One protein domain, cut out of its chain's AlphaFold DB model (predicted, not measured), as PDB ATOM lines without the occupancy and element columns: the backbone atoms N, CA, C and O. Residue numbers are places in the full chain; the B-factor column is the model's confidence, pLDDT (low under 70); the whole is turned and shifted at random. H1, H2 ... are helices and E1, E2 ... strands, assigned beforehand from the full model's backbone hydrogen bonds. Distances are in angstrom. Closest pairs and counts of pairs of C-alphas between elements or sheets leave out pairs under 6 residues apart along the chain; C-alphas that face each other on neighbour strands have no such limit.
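AT A GLANCE: This is residues 620 to 801 of the 821 residues of the protein "Zinc finger and BTB domain-containing protein 17" of Folsomia candida (UniProt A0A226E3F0). A strongly twisted sheet of four strands runs through the domain, with the longest helix, H4, along its strands and H6 packed side by side on H4. H1 crosses strands E3 and E1, H7 packs on H1 and E3, the small hairpin E5 and E6 meets E3 through E6, and H2 and H3 lie away from H4. The printed part has 182 residues, with seven named helices and six named strands in the order E1 H1 E2 H2 H3 E3 H4 E4 H5 H6 E5 E6 H7; the larger sheet is mixed, in the order E3, E1, E2, E4, and the class is mixed, helices and strands. The whole is compact, with a radius of gyration of the C-alphas of 15.3 A, and rounded, spanning 45 by 37 by 29 A.

IN THESE COORDINATES: Find C-alpha 620 at (-5.461, -58.773, 3.377); from there E1, residues 620 to 628, runs 26.0 A. E2 is residues 655 to 664, 29.0 A; E3 is 693 to 703, 29.1 A; E4 is 732 to 735. H4, residues 706 to 724, runs 26.5 A to C-alpha 724 at (7.634, -47.778, 20.081), and H6, 750 to 762, is 18.0 A long. Look for H1 at 638 to 647, H2 at 674 to 677, H3 at 685 to 688, H5 at 742 to 747, E5 at 778 to 780, E6 at 783 to 785 and H7 at 789 to 794, which ends at (-4.717, -40.063, -2.731).

HOW THE PARTS SIT: E1 is antiparallel to E2 (N 622 to O 661, 2.8 A) and to E3 (N 621 to O 701, 2.9 A), while E2 and E4 are parallel (N 656 to O 732, 2.8 A). E2, H2, H3 and E3 make a split strand-helix-strand unit, two strands running the same way with E1 between them, its crossover right-handed. H1, H4 and H7 with this sheet make two layers, helices on one face. H4 runs along the strands, 8.3 A over the sheet. H6 touches H4 at a shallow tilt of 26 degrees, the same way, closest at the C-alphas of Asn 723 and Gly 760, 4.1 A. H4 touches H5 with residues 707 to 715 of H4 alone, closest at the C-alphas of Glu 711 and Gly 744, 4.2 A. H1 runs across the strands and touches H7, closest at the C-alphas of Val 646 and Leu 789, 6.8 A. H3 only grazes the sheet; H2 is not on it. In the hairpin E5 and E6, N 780 and O 783 are 2.9 A apart. Every O i to N i+4 pair is within hydrogen-bond range in H1, H4, H5 and H6; H7 has 1 of 2, and H2 and H3 are too short for one.

THE WHOLE: The C-alphas farthest apart, of Gly 634 and Pro 750, are 45.6 A apart. The printed part has no cut. The link from H6 to E5, residues 763 to 777, is long. Mean pLDDT of the printed part is 89.0, and residues 665 to 670, 680 and 796 are under 70.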
ATOM      1  N   ASN A 620      -5.966 -60.135   3.260       88.44
ATOM      2  CA  ASN A 620      -5.461 -58.773   3.377       88.44
ATOM      3  C   ASN A 620      -4.647 -58.606   4.648       88.44
ATOM      4  O   ASN A 620      -5.045 -59.074   5.719       88.44
ATOM      5  N   ASN A 621      -3.534 -57.893   4.527       91.75
ATOM      6  CA  ASN A 621      -2.894 -57.225   5.646       91.75
ATOM      7  C   ASN A 621      -3.461 -55.802   5.722       91.75
ATOM      8  O   ASN A 621      -3.510 -55.112   4.707       91.75
ATOM      9  N   TYR A 622      -3.934 -55.376   6.888       91.94
ATOM     10  CA  TYR A 622      -4.503 -54.047   7.081       91.94
ATOM     11  C   TYR A 622      -3.848 -53.335   8.259       91.94
ATOM     12  O   TYR A 622      -3.477 -53.950   9.260       91.94
ATOM     13  N   SER A 623      -3.756 -52.015   8.139       94.12
ATOM     14  CA  SER A 623      -3.205 -51.138   9.167       94.12
ATOM     15  C   SER A 623      -4.254 -50.131   9.602       94.12
ATOM     16  O   SER A 623      -4.867 -49.457   8.775       94.12
ATOM     17  N   VAL A 624      -4.447 -50.015  10.910       94.50
ATOM     18  CA  VAL A 624      -5.390 -49.086  11.533       94.50
ATOM     19  C   VAL A 624      -4.615 -48.188  12.476       94.50
ATOM     20  O   VAL A 624      -3.790 -48.675  13.245       94.50
ATOM     21  N   ILE A 625      -4.910 -46.893  12.456       95.75
ATOM     22  CA  ILE A 625      -4.521 -45.989  13.536       95.75
ATOM     23  C   ILE A 625      -5.730 -45.699  14.417       95.75
ATOM     24  O   ILE A 625      -6.849 -45.544  13.934       95.75
ATOM     25  N   VAL A 626      -5.506 -45.616  15.719       94.62
ATOM     26  CA  VAL A 626      -6.488 -45.173  16.696       94.62
ATOM     27  C   VAL A 626      -5.975 -43.874  17.299       94.62
ATOM     28  O   VAL A 626      -4.847 -43.804  17.788       94.62
ATOM     29  N   VAL A 627      -6.796 -42.832  17.243       94.88
ATOM     30  CA  VAL A 627      -6.447 -41.474  17.673       94.88
ATOM     31  C   VAL A 627      -7.396 -40.996  18.764       94.88
ATOM     32  O   VAL A 627      -8.562 -41.387  18.788       94.88
ATOM     33  N   LYS A 628      -6.919 -40.145  19.674       93.62
ATOM     34  CA  LYS A 628      -7.780 -39.433  20.629       93.62
ATOM     35  C   LYS A 628      -8.381 -38.213  19.952       93.62
ATOM     36  O   LYS A 628      -7.642 -37.383  19.443       93.62
ATOM     37  N   LEU A 629      -9.699 -38.060  20.015       90.94
ATOM     38  CA  LEU A 629     -10.384 -36.921  19.390       90.94
ATOM     39  C   LEU A 629      -9.959 -35.571  19.992       90.94
ATOM     40  O   LEU A 629      -9.883 -34.576  19.281       90.94
ATOM     41  N   ALA A 630      -9.613 -35.547  21.283       92.12
ATOM     42  CA  ALA A 630      -9.129 -34.345  21.965       92.12
ATOM     43  C   ALA A 630      -7.803 -33.798  21.398       92.12
ATOM     44  O   ALA A 630      -7.545 -32.605  21.529       92.12
ATOM     45  N   ASP A 631      -6.994 -34.644  20.751       92.31
ATOM     46  CA  ASP A 631      -5.738 -34.227  20.118       92.31
ATOM     47  C   ASP A 631      -5.979 -33.552  18.747       92.31
ATOM     48  O   ASP A 631      -5.058 -32.974  18.175       92.31
ATOM     49  N   PHE A 632      -7.216 -33.592  18.227       93.69
ATOM     50  CA  PHE A 632      -7.608 -33.068  16.912       93.69
ATOM     51  C   PHE A 632      -8.886 -32.204  17.001       93.69
ATOM     52  O   PHE A 632      -9.916 -32.542  16.408       93.69
ATOM     53  N   PRO A 633      -8.865 -31.084  17.749       90.62
ATOM     54  CA  PRO A 633     -10.055 -30.268  17.978       90.62
ATOM     55  C   PRO A 633     -10.629 -29.722  16.663       90.62
ATOM     56  O   PRO A 633      -9.922 -29.114  15.864       90.62
ATOM     57  N   GLY A 634     -11.929 -29.935  16.447       90.75
ATOM     58  CA  GLY A 634     -12.642 -29.487  15.246       90.75
ATOM     59  C   GLY A 634     -12.485 -30.390  14.016       90.75
ATOM     60  O   GLY A 634     -13.165 -30.159  13.020       90.75
ATOM     61  N   LEU A 635     -11.651 -31.436  14.073       93.00
ATOM     62  CA  LEU A 635     -11.508 -32.403  12.983       93.00
ATOM     63  C   LEU A 635     -12.364 -33.641  13.260       93.00
ATOM     64  O   LEU A 635     -12.123 -34.386  14.207       93.00
ATOM     65  N   THR A 636     -13.364 -33.875  12.412       85.69
ATOM     66  CA  THR A 636     -14.328 -34.979  12.580       85.69
ATOM     67  C   THR A 636     -14.227 -36.050  11.499       85.69
ATOM     68  O   THR A 636     -14.810 -37.121  11.651       85.69
ATOM     69  N   THR A 637     -13.488 -35.802  10.412       91.88
ATOM     70  CA  THR A 637     -13.351 -36.764   9.311       91.88
ATOM     71  C   THR A 637     -12.000 -37.486   9.356       91.88
ATOM     72  O   THR A 637     -10.974 -36.850   9.618       91.88
ATOM     73  N   PRO A 638     -11.951 -38.796   9.035       93.62
ATOM     74  CA  PRO A 638     -10.701 -39.554   9.002       93.62
ATOM     75  C   PRO A 638      -9.623 -38.924   8.114       93.62
ATOM     76  O   PRO A 638      -8.463 -38.841   8.505       93.62
ATOM     77  N   ARG A 639     -10.010 -38.429   6.930       94.62
ATOM     78  CA  ARG A 639      -9.082 -37.785   5.992       94.62
ATOM     79  C   ARG A 639      -8.495 -36.494   6.556       94.62
ATOM     80  O   ARG A 639      -7.295 -36.295   6.422       94.62
ATOM     81  N   ALA A 640      -9.300 -35.652   7.208       94.94
ATOM     82  CA  ALA A 640      -8.803 -34.411   7.802       94.94
ATOM     83  C   ALA A 640      -7.809 -34.680   8.942       94.94
ATOM     84  O   ALA A 640      -6.798 -33.992   9.050       94.94
ATOM     85  N   ILE A 641      -8.054 -35.716   9.749       95.38
ATOM     86  CA  ILE A 641      -7.125 -36.150  10.801       95.38
ATOM     87  C   ILE A 641      -5.803 -36.640  10.195       95.38
ATOM     88  O   ILE A 641      -4.736 -36.235  10.651       95.38
ATOM     89  N   VAL A 642      -5.852 -37.484   9.158       95.56
ATOM     90  CA  VAL A 642      -4.634 -37.991   8.499       95.56
ATOM     91  C   VAL A 642      -3.865 -36.866   7.803       95.56
ATOM     92  O   VAL A 642      -2.646 -36.809   7.939       95.56
ATOM     93  N   GLN A 643      -4.550 -35.932   7.139       95.31
ATOM     94  CA  GLN A 643      -3.911 -34.744   6.564       95.31
ATOM     95  C   GLN A 643      -3.220 -33.907   7.647       95.31
ATOM     96  O   GLN A 643      -2.062 -33.535   7.497       95.31
ATOM     97  N   HIS A 644      -3.884 -33.683   8.786       95.06
ATOM     98  CA  HIS A 644      -3.285 -32.956   9.903       95.06
ATOM     99  C   HIS A 644      -2.027 -33.648  10.450       95.06
ATOM    100  O   HIS A 644      -1.061 -32.966  10.800       95.06
ATOM    101  N   LEU A 645      -2.028 -34.986  10.522       94.88
ATOM    102  CA  LEU A 645      -0.853 -35.775  10.903       94.88
ATOM    103  C   LEU A 645       0.297 -35.600   9.911       94.88
ATOM    104  O   LEU A 645       1.429 -35.438  10.352       94.88
ATOM    105  N   VAL A 646       0.020 -35.610   8.606       94.12
ATOM    106  CA  VAL A 646       1.029 -35.368   7.564       94.12
ATOM    107  C   VAL A 646       1.636 -33.972   7.711       94.12
ATOM    108  O   VAL A 646       2.852 -33.842   7.831       94.12
ATOM    109  N   ASP A 647       0.797 -32.937   7.773       93.94
ATOM    110  CA  ASP A 647       1.236 -31.534   7.771       93.94
ATOM    111  C   ASP A 647       2.064 -31.163   9.016       93.94
ATOM    112  O   ASP A 647       2.822 -30.185   9.020       93.94
ATOM    113  N   ASN A 648       1.908 -31.931  10.100       92.50
ATOM    114  CA  ASN A 648       2.467 -31.624  11.414       92.50
ATOM    115  C   ASN A 648       3.246 -32.788  12.043       92.50
ATOM    116  O   ASN A 648       3.469 -32.771  13.258       92.50
ATOM    117  N   TRP A 649       3.689 -33.768  11.248       92.62
ATOM    118  CA  TRP A 649       4.300 -35.010  11.740       92.62
ATOM    119  C   TRP A 649       5.441 -34.774  12.740       92.62
ATOM    120  O   TRP A 649       5.428 -35.315  13.844       92.62
ATOM    121  N   ASP A 650       6.382 -33.888  12.405       89.06
ATOM    122  CA  ASP A 650       7.551 -33.597  13.252       89.06
ATOM    123  C   ASP A 650       7.272 -32.572  14.364       89.06
ATOM    124  O   ASP A 650       8.050 -32.430  15.312       89.06
ATOM    125  N   LYS A 651       6.159 -31.836  14.264       85.81
ATOM    126  CA  LYS A 651       5.812 -30.726  15.169       85.81
ATOM    127  C   LYS A 651       4.924 -31.180  16.326       85.81
ATOM    128  O   LYS A 651       5.040 -30.662  17.438       85.81
ATOM    129  N   ASN A 652       4.050 -32.150  16.076       79.31
ATOM    130  CA  ASN A 652       3.036 -32.590  17.024       79.31
ATOM    131  C   ASN A 652       3.583 -33.628  17.996       79.31
ATOM    132  O   ASN A 652       3.941 -34.723  17.592       79.31
ATOM    133  N   LYS A 653       3.541 -33.352  19.301       85.50
ATOM    134  CA  LYS A 653       3.871 -34.340  20.346       85.50
ATOM    135  C   LYS A 653       2.671 -35.236  20.679       85.50
ATOM    136  O   LYS A 653       2.288 -35.358  21.840       85.50
ATOM    137  N   ILE A 654       2.052 -35.812  19.651       90.06
ATOM    138  CA  ILE A 654       0.867 -36.670  19.779       90.06
ATOM    139  C   ILE A 654       1.303 -38.136  19.807       90.06
ATOM    140  O   ILE A 654       2.273 -38.523  19.155       90.06
ATOM    141  N   VAL A 655       0.575 -38.960  20.560       90.12
ATOM    142  CA  VAL A 655       0.708 -40.420  20.513       90.12
ATOM    143  C   VAL A 655      -0.475 -40.982  19.738       90.12
ATOM    144  O   VAL A 655      -1.617 -40.853  20.178       90.12
ATOM    145  N   ILE A 656      -0.197 -41.624  18.608       93.50
ATOM    146  CA  ILE A 656      -1.179 -42.426  17.882       93.50
ATOM    147  C   ILE A 656      -0.971 -43.898  18.212       93.50
ATOM    148  O   ILE A 656       0.156 -44.369  18.374       93.50
ATOM    149  N   TRP A 657      -2.065 -44.637  18.305       94.00
ATOM    150  CA  TRP A 657      -2.021 -46.080  18.472       94.00
ATOM    151  C   TRP A 657      -2.135 -46.754  17.110       94.00
ATOM    152  O   TRP A 657      -2.912 -46.296  16.283       94.00
ATOM    153  N   SER A 658      -1.396 -47.828  16.863       94.75
ATOM    154  CA  SER A 658      -1.471 -48.600  15.624       94.75
ATOM    155  C   SER A 658      -1.925 -50.027  15.887       94.75
ATOM    156  O   SER A 658      -1.618 -50.617  16.919       94.75
ATOM    157  N   TYR A 659      -2.669 -50.591  14.948       94.56
ATOM    158  CA  TYR A 659      -3.030 -51.998  14.921       94.56
ATOM    159  C   TYR A 659      -2.726 -52.549  13.533       94.56
ATOM    160  O   TYR A 659      -3.207 -52.008  12.536       94.56
ATOM    161  N   PHE A 660      -1.960 -53.635  13.479       94.31
ATOM    162  CA  PHE A 660      -1.614 -54.325  12.236       94.31
ATOM    163  C   PHE A 660      -2.242 -55.701  12.251       94.31
ATOM    164  O   PHE A 660      -1.883 -56.523  13.084       94.31
ATOM    165  N   GLY A 661      -3.196 -55.949  11.367       91.50
ATOM    166  CA  GLY A 661      -3.935 -57.200  11.363       91.50
ATOM    167  C   GLY A 661      -3.887 -57.898  10.025       91.50
ATOM    168  O   GLY A 661      -3.682 -57.282   8.981       91.50
ATOM    169  N   LYS A 662      -4.183 -59.191  10.052       89.44
ATOM    170  CA  LYS A 662      -4.598 -59.933   8.866       89.44
ATOM    171  C   LYS A 662      -6.074 -60.292   8.882       89.44
ATOM    172  O   LYS A 662      -6.718 -60.465   9.924       89.44
ATOM    173  N   GLY A 663      -6.636 -60.406   7.694       82.81
ATOM    174  CA  GLY A 663      -8.032 -60.746   7.500       82.81
ATOM    175  C   GLY A 663      -8.278 -61.397   6.156       82.81
ATOM    176  O   GLY A 663      -7.389 -61.511   5.318       82.81
ATOM    177  N   ILE A 664      -9.514 -61.836   5.986       78.25
ATOM    178  CA  ILE A 664     -10.076 -62.155   4.684       78.25
ATOM    179  C   ILE A 664     -10.882 -60.920   4.288       78.25
ATOM    180  O   ILE A 664     -11.644 -60.412   5.113       78.25
ATOM    181  N   GLU A 665     -10.685 -60.431   3.069       68.38
ATOM    182  CA  GLU A 665     -11.471 -59.340   2.504       68.38
ATOM    183  C   GLU A 665     -12.955 -59.731   2.530       68.38
ATOM    184  O   GLU A 665     -13.372 -60.693   1.883       68.38
ATOM    185  N   GLY A 666     -13.739 -59.032   3.353       62.84
ATOM    186  CA  GLY A 666     -15.198 -59.082   3.280       62.84
ATOM    187  C   GLY A 666     -15.710 -58.204   2.137       62.84
ATOM    188  O   GLY A 666     -14.937 -57.479   1.514       62.84
ATOM    189  N   THR A 667     -17.024 -58.204   1.914       53.59
ATOM    190  CA  THR A 667     -17.702 -57.350   0.916       53.59
ATOM    191  C   THR A 667     -17.394 -55.857   1.062       53.59
ATOM    192  O   THR A 667     -17.492 -55.120   0.088       53.59
ATOM    193  N   ASP A 668     -16.991 -55.420   2.257       58.84
ATOM    194  CA  ASP A 668     -16.835 -54.001   2.588       58.84
ATOM    195  C   ASP A 668     -15.374 -53.508   2.493       58.84
ATOM    196  O   ASP A 668     -15.096 -52.342   2.785       58.84
ATOM    197  N   GLU A 669     -14.414 -54.384   2.152       63.25
ATOM    198  CA  GLU A 669     -12.964 -54.088   2.138       63.25
ATOM    199  C   GLU A 669     -12.430 -53.473   3.461       63.25
ATOM    200  O   GLU A 669     -11.444 -52.724   3.482       63.25
ATOM    201  N   THR A 670     -13.114 -53.735   4.579       68.38
ATOM    202  CA  THR A 670     -12.754 -53.222   5.910       68.38
ATOM    203  C   THR A 670     -11.870 -54.200   6.686       68.38
ATOM    204  O   THR A 670     -11.625 -55.327   6.255       68.38
ATOM    205  N   ILE A 671     -11.450 -53.791   7.887       80.38
ATOM    206  CA  ILE A 671     -10.820 -54.652   8.897       80.38
ATOM    207  C   ILE A 671     -11.562 -55.984   9.102       80.38
ATOM    208  O   ILE A 671     -12.759 -56.105   8.827       80.38
ATOM    209  N   ASN A 672     -10.851 -56.978   9.643       78.56
ATOM    210  CA  ASN A 672     -11.375 -58.325   9.873       78.56
ATOM    211  C   ASN A 672     -12.711 -58.308  10.645       78.56
ATOM    212  O   ASN A 672     -12.819 -57.675  11.697       78.56
ATOM    213  N   MET A 673     -13.699 -59.064  10.151       74.44
ATOM    214  CA  MET A 673     -15.053 -59.149  10.713       74.44
ATOM    215  C   MET A 673     -15.080 -59.553  12.194       74.44
ATOM    216  O   MET A 673     -15.999 -59.175  12.910       74.44
ATOM    217  N   HIS A 674     -14.058 -60.264  12.684       73.44
ATOM    218  CA  HIS A 674     -13.894 -60.552  14.112       73.44
ATOM    219  C   HIS A 674     -14.015 -59.292  14.982       73.44
ATOM    220  O   HIS A 674     -14.643 -59.335  16.034       73.44
ATOM    221  N   HIS A 675     -13.462 -58.160  14.530       76.38
ATOM    222  CA  HIS A 675     -13.550 -56.903  15.268       76.38
ATOM    223  C   HIS A 675     -14.985 -56.389  15.401       76.38
ATOM    224  O   HIS A 675     -15.302 -55.781  16.412       76.38
ATOM    225  N   LYS A 676     -15.850 -56.655  14.416       74.69
ATOM    226  CA  LYS A 676     -17.266 -56.264  14.450       74.69
ATOM    227  C   LYS A 676     -18.116 -57.280  15.227       74.69
ATOM    228  O   LYS A 676     -18.973 -56.891  16.007       74.69
ATOM    229  N   ASN A 677     -17.846 -58.574  15.046       72.88
ATOM    230  CA  ASN A 677     -18.658 -59.665  15.598       72.88
ATOM    231  C   ASN A 677     -18.383 -59.966  17.078       72.88
ATOM    232  O   ASN A 677     -19.238 -60.538  17.749       72.88
ATOM    233  N   ASP A 678     -17.188 -59.648  17.579       71.19
ATOM    234  CA  ASP A 678     -16.849 -59.799  18.996       71.19
ATOM    235  C   ASP A 678     -16.093 -58.558  19.514       71.19
ATOM    236  O   ASP A 678     -14.882 -58.616  19.775       71.19
ATOM    237  N   PRO A 679     -16.792 -57.413  19.662       73.62
ATOM    238  CA  PRO A 679     -16.175 -56.165  20.115       73.62
ATOM    239  C   PRO A 679     -15.464 -56.321  21.466       73.62
ATOM    240  O   PRO A 679     -14.362 -55.803  21.653       73.62
ATOM    241  N   SER A 680     -16.022 -57.163  22.348       69.81
ATOM    242  CA  SER A 680     -15.514 -57.439  23.699       69.81
ATOM    243  C   SER A 680     -14.092 -58.011  23.739       69.81
ATOM    244  O   SER A 680     -13.372 -57.834  24.723       69.81
ATOM    245  N   THR A 681     -13.661 -58.682  22.667       72.44
ATOM    246  CA  THR A 681     -12.319 -59.275  22.558       72.44
ATOM    247  C   THR A 681     -11.401 -58.517  21.600       72.44
ATOM    248  O   THR A 681     -10.219 -58.852  21.468       72.44
ATOM    249  N   SER A 682     -11.911 -57.478  20.941       83.19
ATOM    250  CA  SER A 682     -11.168 -56.685  19.974       83.19
ATOM    251  C   SER A 682     -10.473 -55.493  20.637       83.19
ATOM    252  O   SER A 682     -11.126 -54.554  21.083       83.19
ATOM    253  N   SER A 683      -9.139 -55.440  20.552       85.62
ATOM    254  CA  SER A 683      -8.343 -54.315  21.071       85.62
ATOM    255  C   SER A 683      -8.612 -52.972  20.381       85.62
ATOM    256  O   SER A 683      -8.342 -51.929  20.962       85.62
ATOM    257  N   ILE A 684      -9.104 -52.975  19.135       88.00
ATOM    258  CA  ILE A 684      -9.517 -51.739  18.448       88.00
ATOM    259  C   ILE A 684     -10.796 -51.216  19.110       88.00
ATOM    260  O   ILE A 684     -10.822 -50.113  19.648       88.00
ATOM    261  N   MET A 685     -11.842 -52.043  19.107       85.94
ATOM    262  CA  MET A 685     -13.156 -51.714  19.670       85.94
ATOM    263  C   MET A 685     -13.095 -51.328  21.148       85.94
ATOM    264  O   MET A 685     -13.641 -50.290  21.502       85.94
ATOM    265  N   SER A 686     -12.325 -52.042  21.979       84.31
ATOM    266  CA  SER A 686     -12.164 -51.700  23.402       84.31
ATOM    267  C   SER A 686     -11.621 -50.284  23.645       84.31
ATOM    268  O   SER A 686     -11.815 -49.701  24.717       84.31
ATOM    269  N   GLU A 687     -10.896 -49.729  22.671       86.25
ATOM    270  CA  GLU A 687     -10.377 -48.363  22.729       86.25
ATOM    271  C   GLU A 687     -11.364 -47.323  22.179       86.25
ATOM    272  O   GLU A 687     -11.357 -46.192  22.671       86.25
ATOM    273  N   VAL A 688     -12.207 -47.696  21.207       85.94
ATOM    274  CA  VAL A 688     -13.191 -46.817  20.543       85.94
ATOM    275  C   VAL A 688     -14.510 -46.725  21.315       85.94
ATOM    276  O   VAL A 688     -15.064 -45.633  21.415       85.94
ATOM    277  N   GLU A 689     -14.984 -47.814  21.929       79.94
ATOM    278  CA  GLU A 689     -16.258 -47.893  22.678       79.94
ATOM    279  C   GLU A 689     -16.390 -46.845  23.795       79.94
ATOM    280  O   GLU A 689     -17.488 -46.475  24.192       79.94
ATOM    281  N   LYS A 690     -15.268 -46.298  24.273       74.12
ATOM    282  CA  LYS A 690     -15.234 -45.226  25.279       74.12
ATOM    283  C   LYS A 690     -15.646 -43.850  24.722       74.12
ATOM    284  O   LYS A 690     -15.596 -42.876  25.466       74.12
ATOM    285  N   GLY A 691     -15.942 -43.729  23.423       75.38
ATOM    286  CA  GLY A 691     -16.405 -42.496  22.758       75.38
ATOM    287  C   GLY A 691     -15.354 -41.386  22.595       75.38
ATOM    288  O   GLY A 691     -15.610 -40.374  21.951       75.38
ATOM    289  N   VAL A 692     -14.154 -41.559  23.151       86.00
ATOM    290  CA  VAL A 692     -13.077 -40.545  23.154       86.00
ATOM    291  C   VAL A 692     -12.022 -40.764  22.066       86.00
ATOM    292  O   VAL A 692     -11.082 -39.971  21.933       86.00
ATOM    293  N   ARG A 693     -12.139 -41.853  21.302       90.94
ATOM    294  CA  ARG A 693     -11.183 -42.235  20.260       90.94
ATOM    295  C   ARG A 693     -11.874 -42.586  18.956       90.94
ATOM    296  O   ARG A 693     -13.009 -43.042  18.950       90.94
ATOM    297  N   MET A 694     -11.135 -42.422  17.866       91.75
ATOM    298  CA  MET A 694     -11.539 -42.806  16.519       91.75
ATOM    299  C   MET A 694     -10.544 -43.821  15.960       91.75
ATOM    300  O   MET A 694      -9.336 -43.616  16.074       91.75
ATOM    301  N   ALA A 695     -11.046 -44.893  15.344       93.19
ATOM    302  CA  ALA A 695     -10.237 -45.857  14.604       93.19
ATOM    303  C   ALA A 695     -10.349 -45.607  13.093       93.19
ATOM    304  O   ALA A 695     -11.444 -45.551  12.532       93.19
ATOM    305  N   ILE A 696      -9.202 -45.462  12.438       94.12
ATOM    306  CA  ILE A 696      -9.067 -45.109  11.028       94.12
ATOM    307  C   ILE A 696      -8.223 -46.185  10.351       94.12
ATOM    308  O   ILE A 696      -7.053 -46.364  10.685       94.12
ATOM    309  N   GLN A 697      -8.800 -46.899   9.390       93.12
ATOM    310  CA  GLN A 697      -8.043 -47.779   8.507       93.12
ATOM    311  C   GLN A 697      -7.207 -46.913   7.564       93.12
ATOM    312  O   GLN A 697      -7.754 -46.045   6.889       93.12
ATOM    313  N   ILE A 698      -5.893 -47.135   7.553       93.81
ATOM    314  CA  ILE A 698      -4.916 -46.374   6.763       93.81
ATOM    315  C   ILE A 698      -4.522 -47.123   5.500       93.81
ATOM    316  O   ILE A 698      -4.381 -46.506   4.451       93.81
ATOM    317  N   SER A 699      -4.356 -48.441   5.589       91.38
ATOM    318  CA  SER A 699      -4.014 -49.277   4.442       91.38
ATOM    319  C   SER A 699      -4.684 -50.643   4.537       91.38
ATOM    320  O   SER A 699      -4.981 -51.142   5.627       91.38
ATOM    321  N   SER A 700      -4.922 -51.244   3.375       89.88
ATOM    322  CA  SER A 700      -5.286 -52.651   3.212       89.88
ATOM    323  C   SER A 700      -4.611 -53.158   1.947       89.88
ATOM    324  O   SER A 700      -4.882 -52.654   0.860       89.88
ATOM    325  N   THR A 701      -3.713 -54.124   2.089       88.31
ATOM    326  CA  THR A 701      -2.910 -54.670   0.993       88.31
ATOM    327  C   THR A 701      -3.245 -56.137   0.808       88.31
ATOM    328  O   THR A 701      -3.168 -56.913   1.769       88.31
ATOM    329  N   ARG A 702      -3.588 -56.518  -0.425       88.62
ATOM    330  CA  ARG A 702      -3.880 -57.908  -0.777       88.62
ATOM    331  C   ARG A 702      -2.601 -58.735  -0.742       88.62
ATOM    332  O   ARG A 702      -1.600 -58.368  -1.354       88.62
ATOM    333  N   GLY A 703      -2.654 -59.846  -0.026       87.69
ATOM    334  CA  GLY A 703      -1.614 -60.860   0.005       87.69
ATOM    335  C   GLY A 703      -1.937 -62.045  -0.896       87.69
ATOM    336  O   GLY A 703      -3.083 -62.283  -1.285       87.69
ATOM    337  N   LYS A 704      -0.895 -62.805  -1.225       87.62
ATOM    338  CA  LYS A 704      -0.975 -63.979  -2.111       87.62
ATOM    339  C   LYS A 704      -1.569 -65.199  -1.402       87.62
ATOM    340  O   LYS A 704      -2.144 -66.073  -2.045       87.62
ATOM    341  N   SER A 705      -1.425 -65.263  -0.081       86.25
ATOM    342  CA  SER A 705      -1.906 -66.354   0.767       86.25
ATOM    343  C   SER A 705      -2.127 -65.881   2.207       86.25
ATOM    344  O   SER A 705      -1.841 -64.734   2.560       86.25
ATOM    345  N   LYS A 706      -2.634 -66.776   3.061       85.81
ATOM    346  CA  LYS A 706      -2.771 -66.525   4.502       85.81
ATOM    347  C   LYS A 706      -1.401 -66.385   5.176       85.81
ATOM    348  O   LYS A 706      -1.243 -65.605   6.116       85.81
ATOM    349  N   GLU A 707      -0.434 -67.168   4.715       88.31
ATOM    350  CA  GLU A 707       0.937 -67.206   5.210       88.31
ATOM    351  C   GLU A 707       1.643 -65.885   4.897       88.31
ATOM    352  O   GLU A 707       2.184 -65.271   5.816       88.31
ATOM    353  N   ASP A 708       1.491 -65.405   3.658       92.12
ATOM    354  CA  ASP A 708       2.029 -64.144   3.139       92.12
ATOM    355  C   ASP A 708       1.534 -62.919   3.930       92.12
ATOM    356  O   ASP A 708       2.320 -62.078   4.372       92.12
ATOM    357  N   VAL A 709       0.225 -62.826   4.205       92.50
ATOM    358  CA  VAL A 709      -0.294 -61.744   5.065       92.50
ATOM    359  C   VAL A 709       0.131 -61.900   6.525       92.50
ATOM    360  O   VAL A 709       0.231 -60.902   7.239       92.50
ATOM    361  N   GLY A 710       0.379 -63.132   6.981       92.06
ATOM    362  CA  GLY A 710       0.895 -63.423   8.318       92.06
ATOM    363  C   GLY A 710       2.356 -63.016   8.501       92.06
ATOM    364  O   GLY A 710       2.721 -62.546   9.576       92.06
ATOM    365  N   GLU A 711       3.175 -63.150   7.462       95.19
ATOM    366  CA  GLU A 711       4.551 -62.646   7.402       95.19
ATOM    367  C   GLU A 711       4.579 -61.118   7.498       95.19
ATOM    368  O   GLU A 711       5.224 -60.570   8.392       95.19
ATOM    369  N   LYS A 712       3.789 -60.433   6.658       96.12
ATOM    370  CA  LYS A 712       3.654 -58.965   6.660       96.12
ATOM    371  C   LYS A 712       3.123 -58.428   7.994       96.12
ATOM    372  O   LYS A 712       3.659 -57.465   8.534       96.12
ATOM    373  N   GLU A 713       2.111 -59.080   8.572       95.56
ATOM    374  CA  GLU A 713       1.601 -58.758   9.913       95.56
ATOM    375  C   GLU A 713       2.695 -58.910  10.979       95.56
ATOM    376  O   GLU A 713       2.869 -58.023  11.814       95.56
ATOM    377  N   SER A 714       3.460 -60.003  10.933       96.06
ATOM    378  CA  SER A 714       4.523 -60.263  11.909       96.06
ATOM    379  C   SER A 714       5.649 -59.241  11.812       96.06
ATOM    380  O   SER A 714       6.086 -58.727  12.837       96.06
ATOM    381  N   PHE A 715       6.062 -58.893  10.592       97.44
ATOM    382  CA  PHE A 715       7.026 -57.824  10.349       97.44
ATOM    383  C   PHE A 715       6.561 -56.502  10.976       97.44
ATOM    384  O   PHE A 715       7.284 -55.929  11.790       97.44
ATOM    385  N   MET A 716       5.336 -56.058  10.663       96.75
ATOM    386  CA  MET A 716       4.811 -54.777  11.151       96.75
ATOM    387  C   MET A 716       4.681 -54.753  12.676       96.75
ATOM    388  O   MET A 716       5.062 -53.773  13.309       96.75
ATOM    389  N   ILE A 717       4.190 -55.832  13.296       95.88
ATOM    390  CA  ILE A 717       4.082 -55.911  14.760       95.88
ATOM    391  C   ILE A 717       5.468 -55.882  15.411       95.88
ATOM    392  O   ILE A 717       5.662 -55.153  16.387       95.88
ATOM    393  N   TYR A 718       6.419 -56.670  14.896       96.25
ATOM    394  CA  TYR A 718       7.774 -56.741  15.439       96.25
ATOM    395  C   TYR A 718       8.453 -55.372  15.383       96.25
ATOM    396  O   TYR A 718       8.853 -54.837  16.421       96.25
ATOM    397  N   GLU A 719       8.522 -54.789  14.184       95.88
ATOM    398  CA  GLU A 719       9.113 -53.477  13.937       95.88
ATOM    399  C   GLU A 719       8.464 -52.424  14.830       95.88
ATOM    400  O   GLU A 719       9.158 -51.741  15.584       95.88
ATOM    401  N   SER A 720       7.131 -52.354  14.839       94.38
ATOM    402  CA  SER A 720       6.420 -51.282  15.529       94.38
ATOM    403  C   SER A 720       6.558 -51.361  17.043       94.38
ATOM    404  O   SER A 720       6.585 -50.326  17.707       94.38
ATOM    405  N   ILE A 721       6.688 -52.562  17.615       93.06
ATOM    406  CA  ILE A 721       6.965 -52.717  19.047       93.06
ATOM    407  C   ILE A 721       8.400 -52.306  19.383       93.06
ATOM    408  O   ILE A 721       8.612 -51.676  20.421       93.06
ATOM    409  N   GLN A 722       9.392 -52.633  18.548       91.88
ATOM    410  CA  GLN A 722      10.766 -52.170  18.784       91.88
ATOM    411  C   GLN A 722      10.868 -50.651  18.626       91.88
ATOM    412  O   GLN A 722      11.427 -49.973  19.492       91.88
ATOM    413  N   ASN A 723      10.243 -50.120  17.581       92.12
ATOM    414  CA  ASN A 723      10.157 -48.703  17.297       92.12
ATOM    415  C   ASN A 723       9.464 -47.916  18.427       92.12
ATOM    416  O   ASN A 723       9.962 -46.874  18.851       92.12
ATOM    417  N   ALA A 724       8.361 -48.429  18.985       91.25
ATOM    418  CA  ALA A 724       7.634 -47.778  20.081       91.25
ATOM    419  C   ALA A 724       8.489 -47.571  21.346       91.25
ATOM    420  O   ALA A 724       8.169 -46.722  22.180       91.25
ATOM    421  N   LYS A 725       9.601 -48.304  21.501       89.75
ATOM    422  CA  LYS A 725      10.548 -48.122  22.612       89.75
ATOM    423  C   LYS A 725      11.442 -46.888  22.433       89.75
ATOM    424  O   LYS A 725      12.044 -46.426  23.402       89.75
ATOM    425  N   LYS A 726      11.545 -46.340  21.219       91.06
ATOM    426  CA  LYS A 726      12.513 -45.295  20.861       91.06
ATOM    427  C   LYS A 726      12.006 -43.886  21.146       91.06
ATOM    428  O   LYS A 726      10.858 -43.550  20.857       91.06
ATOM    429  N   LYS A 727      12.873 -43.039  21.707       89.50
ATOM    430  CA  LYS A 727      12.649 -41.596  21.828       89.50
ATOM    431  C   LYS A 727      12.583 -41.006  20.426       89.50
ATOM    432  O   LYS A 727      13.504 -41.198  19.636       89.50
ATOM    433  N   LYS A 728      11.519 -40.257  20.145       83.81
ATOM    434  CA  LYS A 728      11.355 -39.535  18.883       83.81
ATOM    435  C   LYS A 728      10.768 -38.144  19.096       83.81
ATOM    436  O   LYS A 728       9.923 -37.986  19.983       83.81
ATOM    437  N   PRO A 729      11.199 -37.152  18.298       82.62
ATOM    438  CA  PRO A 729      10.445 -35.918  18.127       82.62
ATOM    439  C   PRO A 729       9.161 -36.189  17.327       82.62
ATOM    440  O   PRO A 729       9.066 -37.193  16.622       82.62
ATOM    441  N   GLY A 730       8.183 -35.294  17.439       89.44
ATOM    442  CA  GLY A 730       6.939 -35.394  16.679       89.44
ATOM    443  C   GLY A 730       6.018 -36.536  17.119       89.44
ATOM    444  O   GLY A 730       5.922 -36.867  18.310       89.44
ATOM    445  N   VAL A 731       5.297 -37.088  16.141       91.31
ATOM    446  CA  VAL A 731       4.269 -38.109  16.346       91.31
ATOM    447  C   VAL A 731       4.907 -39.426  16.779       91.31
ATOM    448  O   VAL A 731       5.754 -40.008  16.101       91.31
ATOM    449  N   ARG A 732       4.448 -39.943  17.919       91.06
ATOM    450  CA  ARG A 732       4.819 -41.263  18.428       91.06
ATOM    451  C   ARG A 732       3.771 -42.295  18.044       91.06
ATOM    452  O   ARG A 732       2.579 -42.055  18.209       91.06
ATOM    453  N   VAL A 733       4.225 -43.474  17.632       91.81
ATOM    454  CA  VAL A 733       3.359 -44.610  17.299       91.81
ATOM    455  C   VAL A 733       3.480 -45.677  18.385       91.81
ATOM    456  O   VAL A 733       4.585 -46.124  18.685       91.81
ATOM    457  N   ALA A 734       2.356 -46.078  18.975       90.19
ATOM    458  CA  ALA A 734       2.275 -47.142  19.974       90.19
ATOM    459  C   ALA A 734       1.481 -48.337  19.426       90.19
ATOM    460  O   ALA A 734       0.345 -48.177  18.993       90.19
ATOM    461  N   CYS A 735       2.039 -49.546  19.471       90.25
ATOM    462  CA  CYS A 735       1.381 -50.737  18.925       90.25
ATOM    463  C   CYS A 735       0.330 -51.313  19.901       90.25
ATOM    464  O   CYS A 735       0.645 -51.657  21.044       90.25
ATOM    465  N   LEU A 736      -0.924 -51.442  19.452       89.00
ATOM    466  CA  LEU A 736      -2.042 -52.010  20.217       89.00
ATOM    467  C   LEU A 736      -1.965 -53.530  20.295       89.00
ATOM    468  O   LEU A 736      -2.118 -54.107  21.375       89.00
ATOM    469  N   ASN A 737      -1.750 -54.203  19.164       86.56
ATOM    470  CA  ASN A 737      -1.721 -55.656  19.135       86.56
ATOM    471  C   ASN A 737      -0.314 -56.189  19.388       86.56
ATOM    472  O   ASN A 737       0.540 -56.262  18.517       86.56
ATOM    473  N   ARG A 738      -0.101 -56.640  20.623       80.38
ATOM    474  CA  ARG A 738       1.189 -57.182  21.084       80.38
ATOM    475  C   ARG A 738       1.334 -58.690  20.901       80.38
ATOM    476  O   ARG A 738       2.281 -59.305  21.393       80.38
ATOM    477  N   ARG A 739       0.341 -59.308  20.264       83.38
ATOM    478  CA  ARG A 739       0.310 -60.739  19.971       83.38
ATOM    479  C   ARG A 739       0.695 -60.928  18.515       83.38
ATOM    480  O   ARG A 739      -0.135 -60.749  17.635       83.38
ATOM    481  N   MET A 740       1.954 -61.282  18.303       88.81
ATOM    482  CA  MET A 740       2.493 -61.636  16.997       88.81
ATOM    483  C   MET A 740       2.377 -63.145  16.759       88.81
ATOM    484  O   MET A 740       2.618 -63.936  17.678       88.81
ATOM    485  N   GLU A 741       2.048 -63.555  15.533       85.69
ATOM    486  CA  GLU A 741       2.168 -64.954  15.118       85.69
ATOM    487  C   GLU A 741       3.635 -65.284  14.813       85.69
ATOM    488  O   GLU A 741       4.147 -64.980  13.744       85.69
ATOM    489  N   TRP A 742       4.314 -65.974  15.729       90.81
ATOM    490  CA  TRP A 742       5.720 -66.357  15.541       90.81
ATOM    491  C   TRP A 742       5.967 -67.278  14.335       90.81
ATOM    492  O   TRP A 742       7.050 -67.248  13.763       90.81
ATOM    493  N   GLY A 743       4.954 -68.019  13.873       88.19
ATOM    494  CA  GLY A 743       5.028 -68.738  12.597       88.19
ATOM    495  C   GLY A 743       5.206 -67.813  11.389       88.19
ATOM    496  O   GLY A 743       5.965 -68.139  10.482       88.19
ATOM    497  N   GLY A 744       4.567 -66.637  11.391       91.44
ATOM    498  CA  GLY A 744       4.786 -65.611  10.368       91.44
ATOM    499  C   GLY A 744       6.202 -65.050  10.426       91.44
ATOM    500  O   GLY A 744       6.860 -64.967   9.397       91.44
ATOM    501  N   TRP A 745       6.712 -64.772  11.630       95.50
ATOM    502  CA  TRP A 745       8.103 -64.352  11.826       95.50
ATOM    503  C   TRP A 745       9.110 -65.373  11.276       95.50
ATOM    504  O   TRP A 745      10.015 -64.998  10.537       95.50
ATOM    505  N   SER A 746       8.935 -66.665  11.575       93.31
ATOM    506  CA  SER A 746       9.859 -67.713  11.116       93.31
ATOM    507  C   SER A 746       9.878 -67.933   9.603       93.31
ATOM    508  O   SER A 746      10.830 -68.522   9.102       93.31
ATOM    509  N   ARG A 747       8.827 -67.510   8.886       93.75
ATOM    510  CA  ARG A 747       8.752 -67.629   7.422       93.75
ATOM    511  C   ARG A 747       9.373 -66.440   6.688       93.75
ATOM    512  O   ARG A 747       9.687 -66.570   5.510       93.75
ATOM    513  N   LEU A 748       9.576 -65.307   7.370       96.25
ATOM    514  CA  LEU A 748      10.305 -64.175   6.800       96.25
ATOM    515  C   LEU A 748      11.737 -64.587   6.455       96.25
ATOM    516  O   LEU A 748      12.381 -65.323   7.206       96.25
ATOM    517  N   SER A 749      12.260 -64.063   5.345       96.94
ATOM    518  CA  SER A 749      13.669 -64.260   5.015       96.94
ATOM    519  C   SER A 749      14.569 -63.568   6.055       96.94
ATOM    520  O   SER A 749      14.150 -62.571   6.662       96.94
ATOM    521  N   PRO A 750      15.812 -64.042   6.264       97.44
ATOM    522  CA  PRO A 750      16.747 -63.413   7.197       97.44
ATOM    523  C   PRO A 750      16.967 -61.918   6.922       97.44
ATOM    524  O   PRO A 750      17.115 -61.132   7.855       97.44
ATOM    525  N   GLU A 751      16.936 -61.506   5.653       97.69
ATOM    526  CA  GLU A 751      17.083 -60.109   5.240       97.69
ATOM    527  C   GLU A 751      15.911 -59.252   5.732       97.69
ATOM    528  O   GLU A 751      16.124 -58.160   6.258       97.69
ATOM    529  N   ILE A 752      14.676 -59.758   5.623       98.06
ATOM    530  CA  ILE A 752      13.476 -59.042   6.076       98.06
ATOM    531  C   ILE A 752      13.371 -59.036   7.608       98.06
ATOM    532  O   ILE A 752      12.971 -58.027   8.190       98.06
ATOM    533  N   GLN A 753      13.797 -60.109   8.283       98.31
ATOM    534  CA  GLN A 753      13.934 -60.113   9.745       98.31
ATOM    535  C   GLN A 753      14.951 -59.060  10.212       98.31
ATOM    536  O   GLN A 753      14.663 -58.294  11.134       98.31
ATOM    537  N   SER A 754      16.113 -58.981   9.549       97.81
ATOM    538  CA  SER A 754      17.131 -57.961   9.837       97.81
ATOM    539  C   SER A 754      16.578 -56.563   9.609       97.81
ATOM    540  O   SER A 754      16.729 -55.707  10.474       97.81
ATOM    541  N   LEU A 755      15.857 -56.340   8.507       98.06
ATOM    542  CA  LEU A 755      15.210 -55.059   8.240       98.06
ATOM    543  C   LEU A 755      14.234 -54.663   9.357       98.06
ATOM    544  O   LEU A 755      14.250 -53.507   9.777       98.06
ATOM    545  N   ALA A 756      13.414 -55.589   9.865       97.75
ATOM    546  CA  ALA A 756      12.466 -55.311  10.949       97.75
ATOM    547  C   ALA A 756      13.176 -54.876  12.246       97.75
ATOM    548  O   ALA A 756      12.769 -53.910  12.892       97.75
ATOM    549  N   GLU A 757      14.254 -55.572  12.624       97.25
ATOM    550  CA  GLU A 757      15.037 -55.237  13.821       97.25
ATOM    551  C   GLU A 757      15.843 -53.947  13.643       97.25
ATOM    552  O   GLU A 757      15.878 -53.124  14.557       97.25
ATOM    553  N   GLU A 758      16.472 -53.747  12.483       97.06
ATOM    554  CA  GLU A 758      17.258 -52.550  12.175       97.06
ATOM    555  C   GLU A 758      16.370 -51.305  12.151       97.06
ATOM    556  O   GLU A 758      16.641 -50.347  12.876       97.06
ATOM    557  N   SER A 759      15.278 -51.332  11.384       96.50
ATOM    558  CA  SER A 759      14.341 -50.206  11.283       96.50
ATOM    559  C   SER A 759      13.719 -49.861  12.640       96.50
ATOM    560  O   SER A 759      13.752 -48.697  13.050       96.50
ATOM    561  N   GLY A 760      13.270 -50.860  13.406       94.69
ATOM    562  CA  GLY A 760      12.752 -50.652  14.757       94.69
ATOM    563  C   GLY A 760      13.810 -50.143  15.748       94.69
ATOM    564  O   GLY A 760      13.519 -49.303  16.602       94.69
ATOM    565  N   SER A 761      15.063 -50.595  15.627       93.12
ATOM    566  CA  SER A 761      16.179 -50.156  16.476       93.12
ATOM    567  C   SER A 761      16.635 -48.727  16.199       93.12
ATOM    568  O   SER A 761      16.941 -47.997  17.147       93.12
ATOM    569  N   ILE A 762      16.637 -48.323  14.930       94.62
ATOM    570  CA  ILE A 762      16.897 -46.945  14.497       94.62
ATOM    571  C   ILE A 762      15.725 -46.039  14.887       94.62
ATOM    572  O   ILE A 762      15.889 -44.835  15.062       94.62
ATOM    573  N   GLY A 763      14.532 -46.607  15.063       92.56
ATOM    574  CA  GLY A 763      13.325 -45.823  15.250       92.56
ATOM    575  C   GLY A 763      12.893 -45.201  13.928       92.56
ATOM    576  O   GLY A 763      12.619 -44.004  13.849       92.56
ATOM    577  N   ILE A 764      12.794 -46.003  12.876       93.12
ATOM    578  CA  ILE A 764      11.993 -45.661  11.698       93.12
ATOM    579  C   ILE A 764      10.523 -45.819  12.100       93.12
ATOM    580  O   ILE A 764      10.195 -46.621  12.961       93.12
ATOM    581  N   SER A 765       9.639 -44.934  11.645       93.69
ATOM    582  CA  SER A 765       8.212 -45.051  11.973       93.69
ATOM    583  C   SER A 765       7.544 -46.024  10.999       93.69
ATOM    584  O   SER A 765       7.872 -45.964   9.816       93.69
ATOM    585  N   PRO A 766       6.561 -46.842  11.426       95.06
ATOM    586  CA  PRO A 766       5.774 -47.667  10.505       95.06
ATOM    587  C   PRO A 766       4.940 -46.847   9.518       95.06
ATOM    588  O   PRO A 766       4.495 -47.376   8.502       95.06
ATOM    589  N   PHE A 767       4.737 -45.560   9.808       95.25
ATOM    590  CA  PHE A 767       4.099 -44.593   8.921       95.25
ATOM    591  C   PHE A 767       5.086 -43.487   8.544       95.25
ATOM    592  O   PHE A 767       5.837 -43.026   9.407       95.25
ATOM    593  N   SER A 768       5.043 -43.037   7.292       92.88
ATOM    594  CA  SER A 768       5.837 -41.911   6.781       92.88
ATOM    595  C   SER A 768       4.920 -40.767   6.339       92.88
ATOM    596  O   SER A 768       3.887 -41.002   5.709       92.88
ATOM    597  N   ALA A 769       5.305 -39.532   6.662       91.94
ATOM    598  CA  ALA A 769       4.703 -38.304   6.136       91.94
ATOM    599  C   ALA A 769       5.545 -37.683   5.003       91.94
ATOM    600  O   ALA A 769       5.302 -36.547   4.600       91.94
ATOM    601  N   ALA A 770       6.548 -38.406   4.500       89.94
ATOM    602  CA  ALA A 770       7.422 -37.929   3.440       89.94
ATOM    603  C   ALA A 770       6.678 -37.755   2.099       89.94
ATOM    604  O   ALA A 770       5.547 -38.245   1.934       89.94
ATOM    605  N   PRO A 771       7.310 -37.080   1.119       88.38
ATOM    606  CA  PRO A 771       6.813 -37.006  -0.251       88.38
ATOM    607  C   PRO A 771       6.470 -38.382  -0.845       88.38
ATOM    608  O   PRO A 771       7.026 -39.409  -0.458       88.38
ATOM    609  N   GLN A 772       5.513 -38.417  -1.774       81.81
ATOM    610  CA  GLN A 772       4.978 -39.669  -2.326       81.81
ATOM    611  C   GLN A 772       5.985 -40.476  -3.152       81.81
ATOM    612  O   GLN A 772       5.783 -41.676  -3.336       81.81
ATOM    613  N   ASP A 773       7.035 -39.836  -3.654       85.06
ATOM    614  CA  ASP A 773       8.129 -40.433  -4.418       85.06
ATOM    615  C   ASP A 773       9.223 -41.045  -3.529       85.06
ATOM    616  O   ASP A 773      10.169 -41.632  -4.050       85.06
ATOM    617  N   GLU A 774       9.084 -40.975  -2.198       88.25
ATOM    618  CA  GLU A 774       9.976 -41.678  -1.278       88.25
ATOM    619  C   GLU A 774       9.935 -43.193  -1.538       88.25
ATOM    620  O   GLU A 774       8.879 -43.844  -1.467       88.25
ATOM    621  N   THR A 775      11.115 -43.748  -1.823       91.75
ATOM    622  CA  THR A 775      11.311 -45.183  -2.017       91.75
ATOM    623  C   THR A 775      11.077 -45.920  -0.696       91.75
ATOM    624  O   THR A 775      11.750 -45.619   0.293       91.75
ATOM    625  N   PRO A 776      10.162 -46.905  -0.652       94.62
ATOM    626  CA  PRO A 776       9.958 -47.721   0.539       94.62
ATOM    627  C   PRO A 776      11.203 -48.565   0.857       94.62
ATOM    628  O   PRO A 776      11.931 -49.001  -0.033       94.62
ATOM    629  N   LEU A 777      11.420 -48.842   2.142       96.44
ATOM    630  CA  LEU A 777      12.479 -49.739   2.619       96.44
ATOM    631  C   LEU A 777      12.198 -51.202   2.264       96.44
ATOM    632  O   LEU A 777      13.126 -51.981   2.062       96.44
ATOM    633  N   TRP A 778      10.920 -51.572   2.197       97.00
ATOM    634  CA  TRP A 778      10.475 -52.862   1.687       97.00
ATOM    635  C   TRP A 778       9.221 -52.678   0.846       97.00
ATOM    636  O   TRP A 778       8.244 -52.080   1.296       97.00
ATOM    637  N   GLU A 779       9.258 -53.212  -0.368       95.00
ATOM    638  CA  GLU A 779       8.129 -53.258  -1.282       95.00
ATOM    639  C   GLU A 779       7.955 -54.674  -1.822       95.00
ATOM    640  O   GLU A 779       8.892 -55.282  -2.341       95.00
ATOM    641  N   GLU A 780       6.742 -55.204  -1.695       92.94
ATOM    642  CA  GLU A 780       6.364 -56.480  -2.286       92.94
ATOM    643  C   GLU A 780       4.908 -56.437  -2.759       92.94
ATOM    644  O   GLU A 780       3.957 -56.486  -1.973       92.94
ATOM    645  N   GLY A 781       4.717 -56.362  -4.078       88.94
ATOM    646  CA  GLY A 781       3.387 -56.184  -4.654       88.94
ATOM    647  C   GLY A 781       2.778 -54.853  -4.209       88.94
ATOM    648  O   GLY A 781       3.320 -53.799  -4.512       88.94
ATOM    649  N   GLN A 782       1.647 -54.902  -3.503       88.12
ATOM    650  CA  GLN A 782       0.987 -53.709  -2.950       88.12
ATOM    651  C   GLN A 782       1.469 -53.347  -1.538       88.12
ATOM    652  O   GLN A 782       1.099 -52.296  -1.017       88.12
ATOM    653  N   PHE A 783       2.241 -54.223  -0.892       93.19
ATOM    654  CA  PHE A 783       2.757 -53.975   0.445       93.19
ATOM    655  C   PHE A 783       3.986 -53.075   0.377       93.19
ATOM    656  O   PHE A 783       4.910 -53.350  -0.386       93.19
ATOM    657  N   GLN A 784       3.992 -52.016   1.184       94.50
ATOM    658  CA  GLN A 784       5.072 -51.038   1.250       94.50
ATOM    659  C   GLN A 784       5.316 -50.644   2.708       94.50
ATOM    660  O   GLN A 784       4.372 -50.330   3.439       94.50
ATOM    661  N   PHE A 785       6.582 -50.632   3.111       96.69
ATOM    662  CA  PHE A 785       7.031 -50.179   4.421       96.69
ATOM    663  C   PHE A 785       8.152 -49.134   4.284       96.69
ATOM    664  O   PHE A 785       9.113 -49.392   3.555       96.69
ATOM    665  N   PRO A 786       8.100 -48.003   5.014       96.81
ATOM    666  CA  PRO A 786       6.970 -47.523   5.817       96.81
ATOM    667  C   PRO A 786       5.703 -47.243   4.996       96.81
ATOM    668  O   PRO A 786       5.763 -46.998   3.791       96.81
ATOM    669  N   ILE A 787       4.542 -47.236   5.655       95.38
ATOM    670  CA  ILE A 787       3.268 -46.875   5.024       95.38
ATOM    671  C   ILE A 787       3.225 -45.353   4.847       95.38
ATOM    672  O   ILE A 787       3.074 -44.605   5.814       95.38
ATOM    673  N   ASN A 788       3.347 -44.882   3.608       94.81
ATOM    674  CA  ASN A 788       3.329 -43.452   3.298       94.81
ATOM    675  C   ASN A 788       1.895 -42.884   3.367       94.81
ATOM    676  O   ASN A 788       1.041 -43.237   2.552       94.81
ATOM    677  N   LEU A 789       1.636 -41.988   4.326       94.50
ATOM    678  CA  LEU A 789       0.323 -41.383   4.573       94.50
ATOM    679  C   LEU A 789      -0.126 -40.446   3.442       94.50
ATOM    680  O   LEU A 789      -1.310 -40.455   3.105       94.50
ATOM    681  N   ASN A 790       0.797 -39.707   2.811       91.75
ATOM    682  CA  ASN A 790       0.495 -38.890   1.626       91.75
ATOM    683  C   ASN A 790      -0.041 -39.752   0.480       91.75
ATOM    684  O   ASN A 790      -0.997 -39.375  -0.190       91.75
ATOM    685  N   ARG A 791       0.537 -40.940   0.280       90.38
ATOM    686  CA  ARG A 791       0.080 -41.896  -0.738       90.38
ATOM    687  C   ARG A 791      -1.305 -42.468  -0.403       90.38
ATOM    688  O   ARG A 791      -2.123 -42.668  -1.297       90.38
ATOM    689  N   GLN A 792      -1.603 -42.711   0.878       91.69
ATOM    690  CA  GLN A 792      -2.919 -43.227   1.297       91.69
ATOM    691  C   GLN A 792      -4.040 -42.183   1.207       91.69
ATOM    692  O   GLN A 792      -5.199 -42.550   0.989       91.69
ATOM    693  N   LEU A 793      -3.713 -40.894   1.353       90.44
ATOM    694  CA  LEU A 793      -4.660 -39.806   1.111       90.44
ATOM    695  C   LEU A 793      -5.152 -39.831  -0.342       90.44
ATOM    696  O   LEU A 793      -6.358 -39.739  -0.560       90.44
ATOM    697  N   ASP A 794      -4.293 -40.072  -1.324       82.62
ATOM    698  CA  ASP A 794      -4.717 -40.063  -2.731       82.62
ATOM    699  C   ASP A 794      -5.469 -41.335  -3.147       82.62
ATOM    700  O   ASP A 794      -6.426 -41.277  -3.914       82.62
ATOM    701  N   ASN A 795      -5.128 -42.483  -2.561       77.19
ATOM    702  CA  ASN A 795      -5.663 -43.786  -2.971       77.19
ATOM    703  C   ASN A 795      -7.062 -44.133  -2.413       77.19
ATOM    704  O   ASN A 795      -7.470 -45.289  -2.476       77.19
ATOM    705  N   HIS A 796      -7.790 -43.178  -1.816       66.06
ATOM    706  CA  HIS A 796      -9.067 -43.409  -1.106       66.06
ATOM    707  C   HIS A 796      -9.033 -44.553  -0.058       66.06
ATOM    708  O   HIS A 796     -10.078 -45.051   0.365       66.06
ATOM    709  N   ALA A 797      -7.844 -44.945   0.413       74.94
ATOM    710  CA  ALA A 797      -7.648 -46.074   1.328       74.94
ATOM    711  C   ALA A 797      -8.088 -45.769   2.772       74.94
ATOM    712  O   ALA A 797      -8.304 -46.682   3.573       74.94
ATOM    713  N   ILE A 798      -8.240 -44.480   3.096       88.69
ATOM    714  CA  ILE A 798      -8.585 -43.995   4.431       88.69
ATOM    715  C   ILE A 798     -10.078 -44.185   4.690       88.69
ATOM    716  O   ILE A 798     -10.911 -43.460   4.139       88.69
ATOM    717  N   LYS A 799     -10.413 -45.123   5.579       89.56
ATOM    718  CA  LYS A 799     -11.798 -45.467   5.936       89.56
ATOM    719  C   LYS A 799     -12.003 -45.392   7.451       89.56
ATOM    720  O   LYS A 799     -11.134 -45.789   8.227       89.56
ATOM    721  N   LEU A 800     -13.165 -44.898   7.886       89.00
ATOM    722  CA  LEU A 800     -13.573 -44.986   9.291       89.00
ATOM    723  C   LEU A 800     -13.898 -46.445   9.628       89.00
ATOM    724  O   LEU A 800     -14.673 -47.088   8.918       89.00
ATOM    725  N   VAL A 801     -13.366 -46.948  10.738       85.44
ATOM    726  CA  VAL A 801     -13.798 -48.235  11.286       85.44
ATOM    727  C   VAL A 801     -15.106 -48.005  12.047       85.44
ATOM    728  O   VAL A 801     -15.098 -47.470  13.154       85.44
TER     729      VAL A 801